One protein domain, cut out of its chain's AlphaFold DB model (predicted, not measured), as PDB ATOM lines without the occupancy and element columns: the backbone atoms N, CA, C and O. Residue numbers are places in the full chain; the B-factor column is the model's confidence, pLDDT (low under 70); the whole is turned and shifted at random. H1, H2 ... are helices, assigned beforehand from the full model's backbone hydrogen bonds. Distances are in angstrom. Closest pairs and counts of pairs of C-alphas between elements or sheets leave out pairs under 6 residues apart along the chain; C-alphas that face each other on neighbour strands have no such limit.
ATOM      1  N   ASP A  38      -1.196   9.722 -34.129       87.12
ATOM      2  CA  ASP A  38      -0.071   9.908 -35.047       87.12
ATOM      3  C   ASP A  38       1.241  10.324 -34.378       87.12
ATOM      4  O   ASP A  38       2.319   9.941 -34.838       87.12
ATOM      5  N   LYS A  39       1.143  11.101 -33.296       89.31
ATOM      6  CA  LYS A  39       2.283  11.663 -32.563       89.31
ATOM      7  C   LYS A  39       2.562  10.950 -31.239       89.31
ATOM      8  O   LYS A  39       3.397  11.437 -30.485       89.31
ATOM      9  N   SER A  40       1.880   9.845 -30.935       93.69
ATOM     10  CA  SER A  40       2.072   9.179 -29.646       93.69
ATOM     11  C   SER A  40       3.442   8.515 -29.547       93.69
ATOM     12  O   SER A  40       3.955   7.936 -30.511       93.69
ATOM     13  N   ASP A  41       4.025   8.566 -28.349       94.31
ATOM     14  CA  ASP A  41       5.284   7.875 -28.062       94.31
ATOM     15  C   ASP A  41       5.137   6.354 -28.216       94.31
ATOM     16  O   ASP A  41       6.068   5.693 -28.669       94.31
ATOM     17  N   ASP A  42       3.947   5.809 -27.938       94.94
ATOM     18  CA  ASP A  42       3.611   4.399 -28.159       94.94
ATOM     19  C   ASP A  42       3.725   4.016 -29.643       94.94
ATOM     20  O   ASP A  42       4.356   3.010 -29.979       94.94
ATOM     21  N   ARG A  43       3.180   4.838 -30.554       95.25
ATOM     22  CA  ARG A  43       3.317   4.610 -32.000       95.25
ATOM     23  C   ARG A  43       4.774   4.710 -32.431       95.25
ATOM     24  O   ARG A  43       5.261   3.851 -33.165       95.25
ATOM     25  N   GLN A  44       5.485   5.738 -31.971       94.12
ATOM     26  CA  GLN A  44       6.897   5.907 -32.313       94.12
ATOM     27  C   GLN A  44       7.743   4.727 -31.821       94.12
ATOM     28  O   GLN A  44       8.617   4.268 -32.557       94.12
ATOM     29  N   ALA A  45       7.459   4.188 -30.632       94.88
ATOM     30  CA  ALA A  45       8.143   3.016 -30.098       94.88
ATOM     31  C   ALA A  45       7.942   1.777 -30.988       94.88
ATOM     32  O   ALA A  45       8.912   1.081 -31.301       94.88
ATOM     33  N   VAL A  46       6.711   1.536 -31.456       95.19
ATOM     34  CA  VAL A  46       6.408   0.445 -32.398       95.19
ATOM     35  C   VAL A  46       7.153   0.632 -33.721       95.19
ATOM     36  O   VAL A  46       7.772  -0.315 -34.201       95.19
ATOM     37  N   LEU A  47       7.151   1.841 -34.292       93.00
ATOM     38  CA  LEU A  47       7.808   2.116 -35.576       93.00
ATOM     39  C   LEU A  47       9.337   2.004 -35.495       93.00
ATOM     40  O   LEU A  47       9.961   1.439 -36.393       93.00
ATOM     41  N   VAL A  48       9.945   2.501 -34.414       92.81
ATOM     42  CA  VAL A  48      11.391   2.362 -34.170       92.81
ATOM     43  C   VAL A  48      11.769   0.892 -34.009       92.81
ATOM     44  O   VAL A  48      12.751   0.444 -34.605       92.81
ATOM     45  N   TRP A  49      10.986   0.121 -33.247       93.00
ATOM     46  CA  TRP A  49      11.203  -1.317 -33.114       93.00
ATOM     47  C   TRP A  49      11.064  -2.040 -34.459       93.00
ATOM     48  O   TRP A  49      11.983  -2.755 -34.848       93.00
ATOM     49  N   ALA A  50       9.975  -1.812 -35.198       90.94
ATOM     50  CA  ALA A  50       9.724  -2.461 -36.484       90.94
ATOM     51  C   ALA A  50      10.845  -2.174 -37.492       90.94
ATOM     52  O   ALA A  50      11.350  -3.087 -38.143       90.94
ATOM     53  N   ARG A  51      11.307  -0.918 -37.563       88.31
ATOM     54  CA  ARG A  51      12.443  -0.542 -38.411       88.31
ATOM     55  C   ARG A  51      13.744  -1.199 -37.958       88.31
ATOM     56  O   ARG A  51      14.489  -1.696 -38.799       88.31
ATOM     57  N   SER A  52      14.015  -1.222 -36.653       87.25
ATOM     58  CA  SER A  52      15.210  -1.878 -36.108       87.25
ATOM     59  C   SER A  52      15.232  -3.364 -36.464       87.25
ATOM     60  O   SER A  52      16.275  -3.880 -36.848       87.25
ATOM     61  N   MET A  53      14.078  -4.034 -36.397       86.12
ATOM     62  CA  MET A  53      13.939  -5.435 -36.793       86.12
ATOM     63  C   MET A  53      14.152  -5.624 -38.300       86.12
ATOM     64  O   MET A  53      14.918  -6.497 -38.697       86.12
ATOM     65  N   ALA A  54      13.530  -4.787 -39.135       85.62
ATOM     66  CA  ALA A  54      13.624  -4.886 -40.594       85.62
ATOM     67  C   ALA A  54      15.032  -4.595 -41.140       85.62
ATOM     68  O   ALA A  54      15.427  -5.133 -42.168       85.62
ATOM     69  N   THR A  55      15.785  -3.732 -40.460       84.19
ATOM     70  CA  THR A  55      17.102  -3.252 -40.915       84.19
ATOM     71  C   THR A  55      18.254  -3.856 -40.121       84.19
ATOM     72  O   THR A  55      19.401  -3.468 -40.325       84.19
ATOM     73  N   GLN A  56      17.955  -4.751 -39.172       79.38
ATOM     74  CA  GLN A  56      18.918  -5.293 -38.206       79.38
ATOM     75  C   GLN A  56      19.693  -4.189 -37.455       79.38
ATOM     76  O   GLN A  56      20.842  -4.363 -37.060       79.38
ATOM     77  N   GLY A  57      19.058  -3.027 -37.266       71.19
ATOM     78  CA  GLY A  57      19.645  -1.841 -36.637       71.19
ATOM     79  C   GLY A  57      20.531  -0.984 -37.547       71.19
ATOM     80  O   GLY A  57      21.100  -0.006 -37.066       71.19
ATOM     81  N   GLY A  58      20.639  -1.303 -38.840       68.69
ATOM     82  CA  GLY A  58      21.483  -0.572 -39.787       68.69
ATOM     83  C   GLY A  58      20.947   0.800 -40.213       68.69
ATOM     84  O   GLY A  58      21.722   1.628 -40.686       68.69
ATOM     85  N   VAL A  59      19.642   1.073 -40.057       64.62
ATOM     86  CA  VAL A  59      19.015   2.315 -40.549       64.62
ATOM     87  C   VAL A  59      17.987   2.879 -39.561       64.62
ATOM     88  O   VAL A  59      17.045   2.198 -39.162       64.62
ATOM     89  N   GLY A  60      18.100   4.181 -39.267       59.78
ATOM     90  CA  GLY A  60      17.002   4.993 -38.727       59.78
ATOM     91  C   GLY A  60      16.793   4.953 -37.212       59.78
ATOM     92  O   GLY A  60      15.672   4.683 -36.778       59.78
ATOM     93  N   GLY A  61      17.830   5.330 -36.455       66.12
ATOM     94  CA  GLY A  61      17.785   5.570 -35.007       66.12
ATOM     95  C   GLY A  61      17.764   4.279 -34.188       66.12
ATOM     96  O   GLY A  61      17.059   3.328 -34.510       66.12
ATOM     97  N   SER A  62      18.538   4.226 -33.104       83.88
ATOM     98  CA  SER A  62      18.556   3.035 -32.238       83.88
ATOM     99  C   SER A  62      17.447   3.092 -31.185       83.88
ATOM    100  O   SER A  62      17.100   4.164 -30.687       83.88
ATOM    101  N   ILE A  63      16.950   1.932 -30.739       90.69
ATOM    102  CA  ILE A  63      16.065   1.847 -29.559       90.69
ATOM    103  C   ILE A  63      16.706   2.553 -28.350       90.69
ATOM    104  O   ILE A  63      16.012   3.207 -27.575       90.69
ATOM    105  N   ALA A  64      18.033   2.471 -28.207       90.38
ATOM    106  CA  ALA A  64      18.767   3.154 -27.145       90.38
ATOM    107  C   ALA A  64      18.670   4.685 -27.248       90.38
ATOM    108  O   ALA A  64      18.492   5.360 -26.238       90.38
ATOM    109  N   GLU A  65      18.760   5.243 -28.453       90.19
ATOM    110  CA  GLU A  65      18.587   6.676 -28.693       90.19
ATOM    111  C   GLU A  65      17.158   7.134 -28.403       90.19
ATOM    112  O   GLU A  65      16.965   8.140 -27.719       90.19
ATOM    113  N   PHE A  66      16.163   6.354 -28.837       92.25
ATOM    114  CA  PHE A  66      14.768   6.608 -28.496       92.25
ATOM    115  C   PHE A  66      14.571   6.640 -26.976       92.25
ATOM    116  O   PHE A  66      14.030   7.612 -26.454       92.25
ATOM    117  N   CYS A  67      15.084   5.629 -26.268       94.56
ATOM    118  CA  CYS A  67      15.012   5.537 -24.811       94.56
ATOM    119  C   CYS A  67      15.687   6.731 -24.117       94.56
ATOM    120  O   CYS A  67      15.138   7.274 -23.161       94.56
ATOM    121  N   ARG A  68      16.846   7.192 -24.612       93.44
ATOM    122  CA  ARG A  68      17.506   8.402 -24.089       93.44
ATOM    123  C   ARG A  68      16.636   9.644 -24.265       93.44
ATOM    124  O   ARG A  68      16.480  10.411 -23.318       93.44
ATOM    125  N   ARG A  69      16.052   9.827 -25.451       93.50
ATOM    126  CA  ARG A  69      15.204  10.984 -25.776       93.50
ATOM    127  C   ARG A  69      13.937  11.029 -24.920       93.50
ATOM    128  O   ARG A  69      13.582  12.095 -24.430       93.50
ATOM    129  N   THR A  70      13.275   9.892 -24.716       93.81
ATOM    130  CA  THR A  70      12.026   9.800 -23.938       93.81
ATOM    131  C   THR A  70      12.250   9.589 -22.440       93.81
ATOM    132  O   THR A  70      11.292   9.556 -21.672       93.81
ATOM    133  N   ARG A  71      13.512   9.440 -22.006       96.00
ATOM    134  CA  ARG A  71      13.900   9.026 -20.644       96.00
ATOM    135  C   ARG A  71      13.268   7.695 -20.217       96.00
ATOM    136  O   ARG A  71      13.037   7.457 -19.033       96.00
ATOM    137  N   TRP A  72      12.982   6.819 -21.175       97.00
ATOM    138  CA  TRP A  72      12.467   5.485 -20.894       97.00
ATOM    139  C   TRP A  72      13.608   4.519 -20.606       97.00
ATOM    140  O   TRP A  72      14.650   4.535 -21.258       97.00
ATOM    141  N   SER A  73      13.383   3.616 -19.655       96.81
ATOM    142  CA  SER A  73      14.212   2.419 -19.553       96.81
ATOM    143  C   SER A  73      13.894   1.467 -20.711       96.81
ATOM    144  O   SER A  73      12.798   1.512 -21.279       96.81
ATOM    145  N   ARG A  74      14.808   0.539 -21.018       95.00
ATOM    146  CA  ARG A  74      14.530  -0.504 -22.015       95.00
ATOM    147  C   ARG A  74      13.297  -1.339 -21.643       95.00
ATOM    148  O   ARG A  74      12.462  -1.607 -22.497       95.00
ATOM    149  N   ALA A  75      13.132  -1.660 -20.361       97.25
ATOM    150  CA  ALA A  75      11.958  -2.381 -19.874       97.25
ATOM    151  C   ALA A  75      10.658  -1.584 -20.073       97.25
ATOM    152  O   ALA A  75       9.628  -2.154 -20.429       97.25
ATOM    153  N   THR A  76      10.700  -0.264 -19.872       97.12
ATOM    154  CA  THR A  76       9.565   0.627 -20.151       97.12
ATOM    155  C   THR A  76       9.229   0.606 -21.637       97.12
ATOM    156  O   THR A  76       8.077   0.369 -21.989       97.12
ATOM    157  N   PHE A  77      10.231   0.762 -22.507       96.75
ATOM    158  CA  PHE A  77      10.050   0.684 -23.956       96.75
ATOM    159  C   PHE A  77       9.371  -0.619 -24.378       96.75
ATOM    160  O   PHE A  77       8.365  -0.584 -25.084       96.75
ATOM    161  N   ASP A  78       9.870  -1.761 -23.903       96.56
ATOM    162  CA  ASP A  78       9.323  -3.061 -24.283       96.56
ATOM    163  C   ASP A  78       7.874  -3.231 -23.795       96.56
ATOM    164  O   ASP A  78       7.033  -3.709 -24.556       96.56
ATOM    165  N   ARG A  79       7.540  -2.767 -22.581       97.81
ATOM    166  CA  ARG A  79       6.154  -2.778 -22.072       97.81
ATOM    167  C   ARG A  79       5.217  -1.913 -22.913       97.81
ATOM    168  O   ARG A  79       4.120  -2.361 -23.240       97.81
ATOM    169  N   HIS A  80       5.630  -0.691 -23.248       97.56
ATOM    170  CA  HIS A  80       4.834   0.217 -24.075       97.56
ATOM    171  C   HIS A  80       4.631  -0.352 -25.479       97.56
ATOM    172  O   HIS A  80       3.501  -0.425 -25.954       97.56
ATOM    173  N   ARG A  81       5.702  -0.862 -26.096       96.50
ATOM    174  CA  ARG A  81       5.652  -1.543 -27.393       96.50
ATOM    175  C   ARG A  81       4.679  -2.726 -27.379       96.50
ATOM    176  O   ARG A  81       3.857  -2.824 -28.282       96.50
ATOM    177  N   ILE A  82       4.755  -3.609 -26.377       97.31
ATOM    178  CA  ILE A  82       3.861  -4.777 -26.264       97.31
ATOM    179  C   ILE A  82       2.403  -4.325 -26.181       97.31
ATOM    180  O   ILE A  82       1.598  -4.735 -27.012       97.31
ATOM    181  N   LYS A  83       2.084  -3.414 -25.255       97.56
ATOM    182  CA  LYS A  83       0.718  -2.895 -25.093       97.56
ATOM    183  C   LYS A  83       0.203  -2.194 -26.349       97.56
ATOM    184  O   LYS A  83      -0.974  -2.295 -26.681       97.56
ATOM    185  N   ALA A  84       1.067  -1.469 -27.054       96.75
ATOM    186  CA  ALA A  84       0.723  -0.815 -28.308       96.75
ATOM    187  C   ALA A  84       0.400  -1.844 -29.406       96.75
ATOM    188  O   ALA A  84      -0.613  -1.709 -30.090       96.75
ATOM    189  N   CYS A  85       1.205  -2.904 -29.533       95.38
ATOM    190  CA  CYS A  85       0.924  -4.012 -30.446       95.38
ATOM    191  C   CYS A  85      -0.388  -4.731 -30.096       95.38
ATOM    192  O   CYS A  85      -1.170  -5.016 -30.999       95.38
ATOM    193  N   GLU A  86      -0.659  -4.976 -28.811       96.50
ATOM    194  CA  GLU A  86      -1.921  -5.568 -28.344       96.50
ATOM    195  C   GLU A  86      -3.128  -4.706 -28.733       96.50
ATOM    196  O   GLU A  86      -4.109  -5.227 -29.260       96.50
ATOM    197  N   LYS A  87      -3.044  -3.380 -28.555       95.38
ATOM    198  CA  LYS A  87      -4.101  -2.446 -28.979       95.38
ATOM    199  C   LYS A  87      -4.329  -2.471 -30.489       95.38
ATOM    200  O   LYS A  87      -5.475  -2.521 -30.923       95.38
ATOM    201  N   ILE A  88      -3.256  -2.448 -31.282       92.88
ATOM    202  CA  ILE A  88      -3.348  -2.541 -32.748       92.88
ATOM    203  C   ILE A  88      -4.009  -3.863 -33.151       92.88
ATOM    204  O   ILE A  88      -4.904  -3.861 -33.992       92.88
ATOM    205  N   ALA A  89      -3.600  -4.981 -32.547       91.44
ATOM    206  CA  ALA A  89      -4.163  -6.294 -32.842       91.44
ATOM    207  C   ALA A  89      -5.652  -6.368 -32.475       91.44
ATOM    208  O   ALA A  89      -6.457  -6.813 -33.289       91.44
ATOM    209  N   ALA A  90      -6.031  -5.871 -31.294       91.88
ATOM    210  CA  ALA A  90      -7.424  -5.811 -30.865       91.88
ATOM    211  C   ALA A  90      -8.277  -4.959 -31.819       91.88
ATOM    212  O   ALA A  90      -9.341  -5.399 -32.245       91.88
ATOM    213  N   ALA A  91      -7.786  -3.779 -32.211       90.19
ATOM    214  CA  ALA A  91      -8.480  -2.903 -33.150       90.19
ATOM    215  C   ALA A  91      -8.616  -3.534 -34.543       90.19
ATOM    216  O   ALA A  91      -9.672  -3.430 -35.159       90.19
ATOM    217  N   LYS A  92      -7.571  -4.216 -35.031       85.38
ATOM    218  CA  LYS A  92      -7.615  -4.929 -36.314       85.38
ATOM    219  C   LYS A  92      -8.653  -6.051 -36.283       85.38
ATOM    220  O   LYS A  92      -9.429  -6.169 -37.217       85.38
ATOM    221  N   ASN A  93      -8.680  -6.842 -35.212       86.44
ATOM    222  CA  ASN A  93      -9.605  -7.968 -35.073       86.44
ATOM    223  C   ASN A  93     -11.062  -7.523 -34.884       86.44
ATOM    224  O   ASN A  93     -11.961  -8.260 -35.260       86.44
ATOM    225  N   ALA A  94     -11.297  -6.344 -34.306       84.38
ATOM    226  CA  ALA A  94     -12.637  -5.773 -34.162       84.38
ATOM    227  C   ALA A  94     -13.164  -5.114 -35.450       84.38
ATOM    228  O   ALA A  94     -14.355  -4.844 -35.547       84.38
ATOM    229  N   ALA A  95     -12.284  -4.817 -36.409       70.44
ATOM    230  CA  ALA A  95     -12.644  -4.264 -37.714       70.44
ATOM    231  C   ALA A  95     -13.013  -5.346 -38.752       70.44
ATOM    232  O   ALA A  95     -13.254  -5.001 -39.910       70.44
ATOM    233  N   VAL A  96     -13.008  -6.625 -38.346       52.38
ATOM    234  CA  VAL A  96     -13.406  -7.800 -39.142       52.38
ATOM    235  C   VAL A  96     -14.885  -8.100 -38.943       52.38
ATOM    236  O   VAL A  96     -15.339  -8.042 -37.779       52.38
TER     237      VAL A  96
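This is residues 38 to 96 of the 96 residues of an uncharacterized protein of Methylorubrum populi (UniProt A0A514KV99). A short helical hairpin, H1 and H2 side by side, is set crosswise to one long helix, H3: H1 packs across the first half of H3, and H2 meets H3 at a corner near its beginning. The far end of H3 and the last residues, 89 to 96, stick out as a free arm that adds to the length. The printed part has 59 residues with three named helices, in the order H1, H2, H3, and no named strand; the class is all helix. It is only just compact, close to loose, with a radius of gyration of the C-alphas of 12.1 A, and elongated, spanning 36 by 23 by 20 A.

H1, residues 41 to 54, and H2, residues 63 to 70, form a helical hairpin. They touch at a shallow tilt of 16 degrees, opposite ways, and their closest C-alphas, those of Val 48 and Ile 63, are 6.6 A apart. H3, residues 74 to 94, touches H1 with its residues 77 to 85 alone, about perpendicular at 85 degrees; the closest C-alphas, those of Val 46 and Arg 81, are 5.4 A apart. H2 and H3 only just touch, with 3 pairs of C-alphas within 8 A, and only at the corner by their link; the closest C-alphas are those of Cys 67 and Arg 74, at 6.7 A. In H1, H2 and H3 every O i to N i+4 pair is within hydrogen-bond range.

H1 begins at C-alpha 41, at (5.284, 7.875, -28.062), and is 19.7 A long. H2 is 10.5 A long. H3 is 30.2 A long and ends at C-alpha 94, at (-12.637, -5.773, -34.162).

The C-alphas farthest apart, those of Arg 68 and Val 96, are 38.0 A apart. The printed part has no cut; the link from H1 to H2 is short and that from H2 to H3 tight. Residues 58 to 61 and residue 96 have a pLDDT under 70.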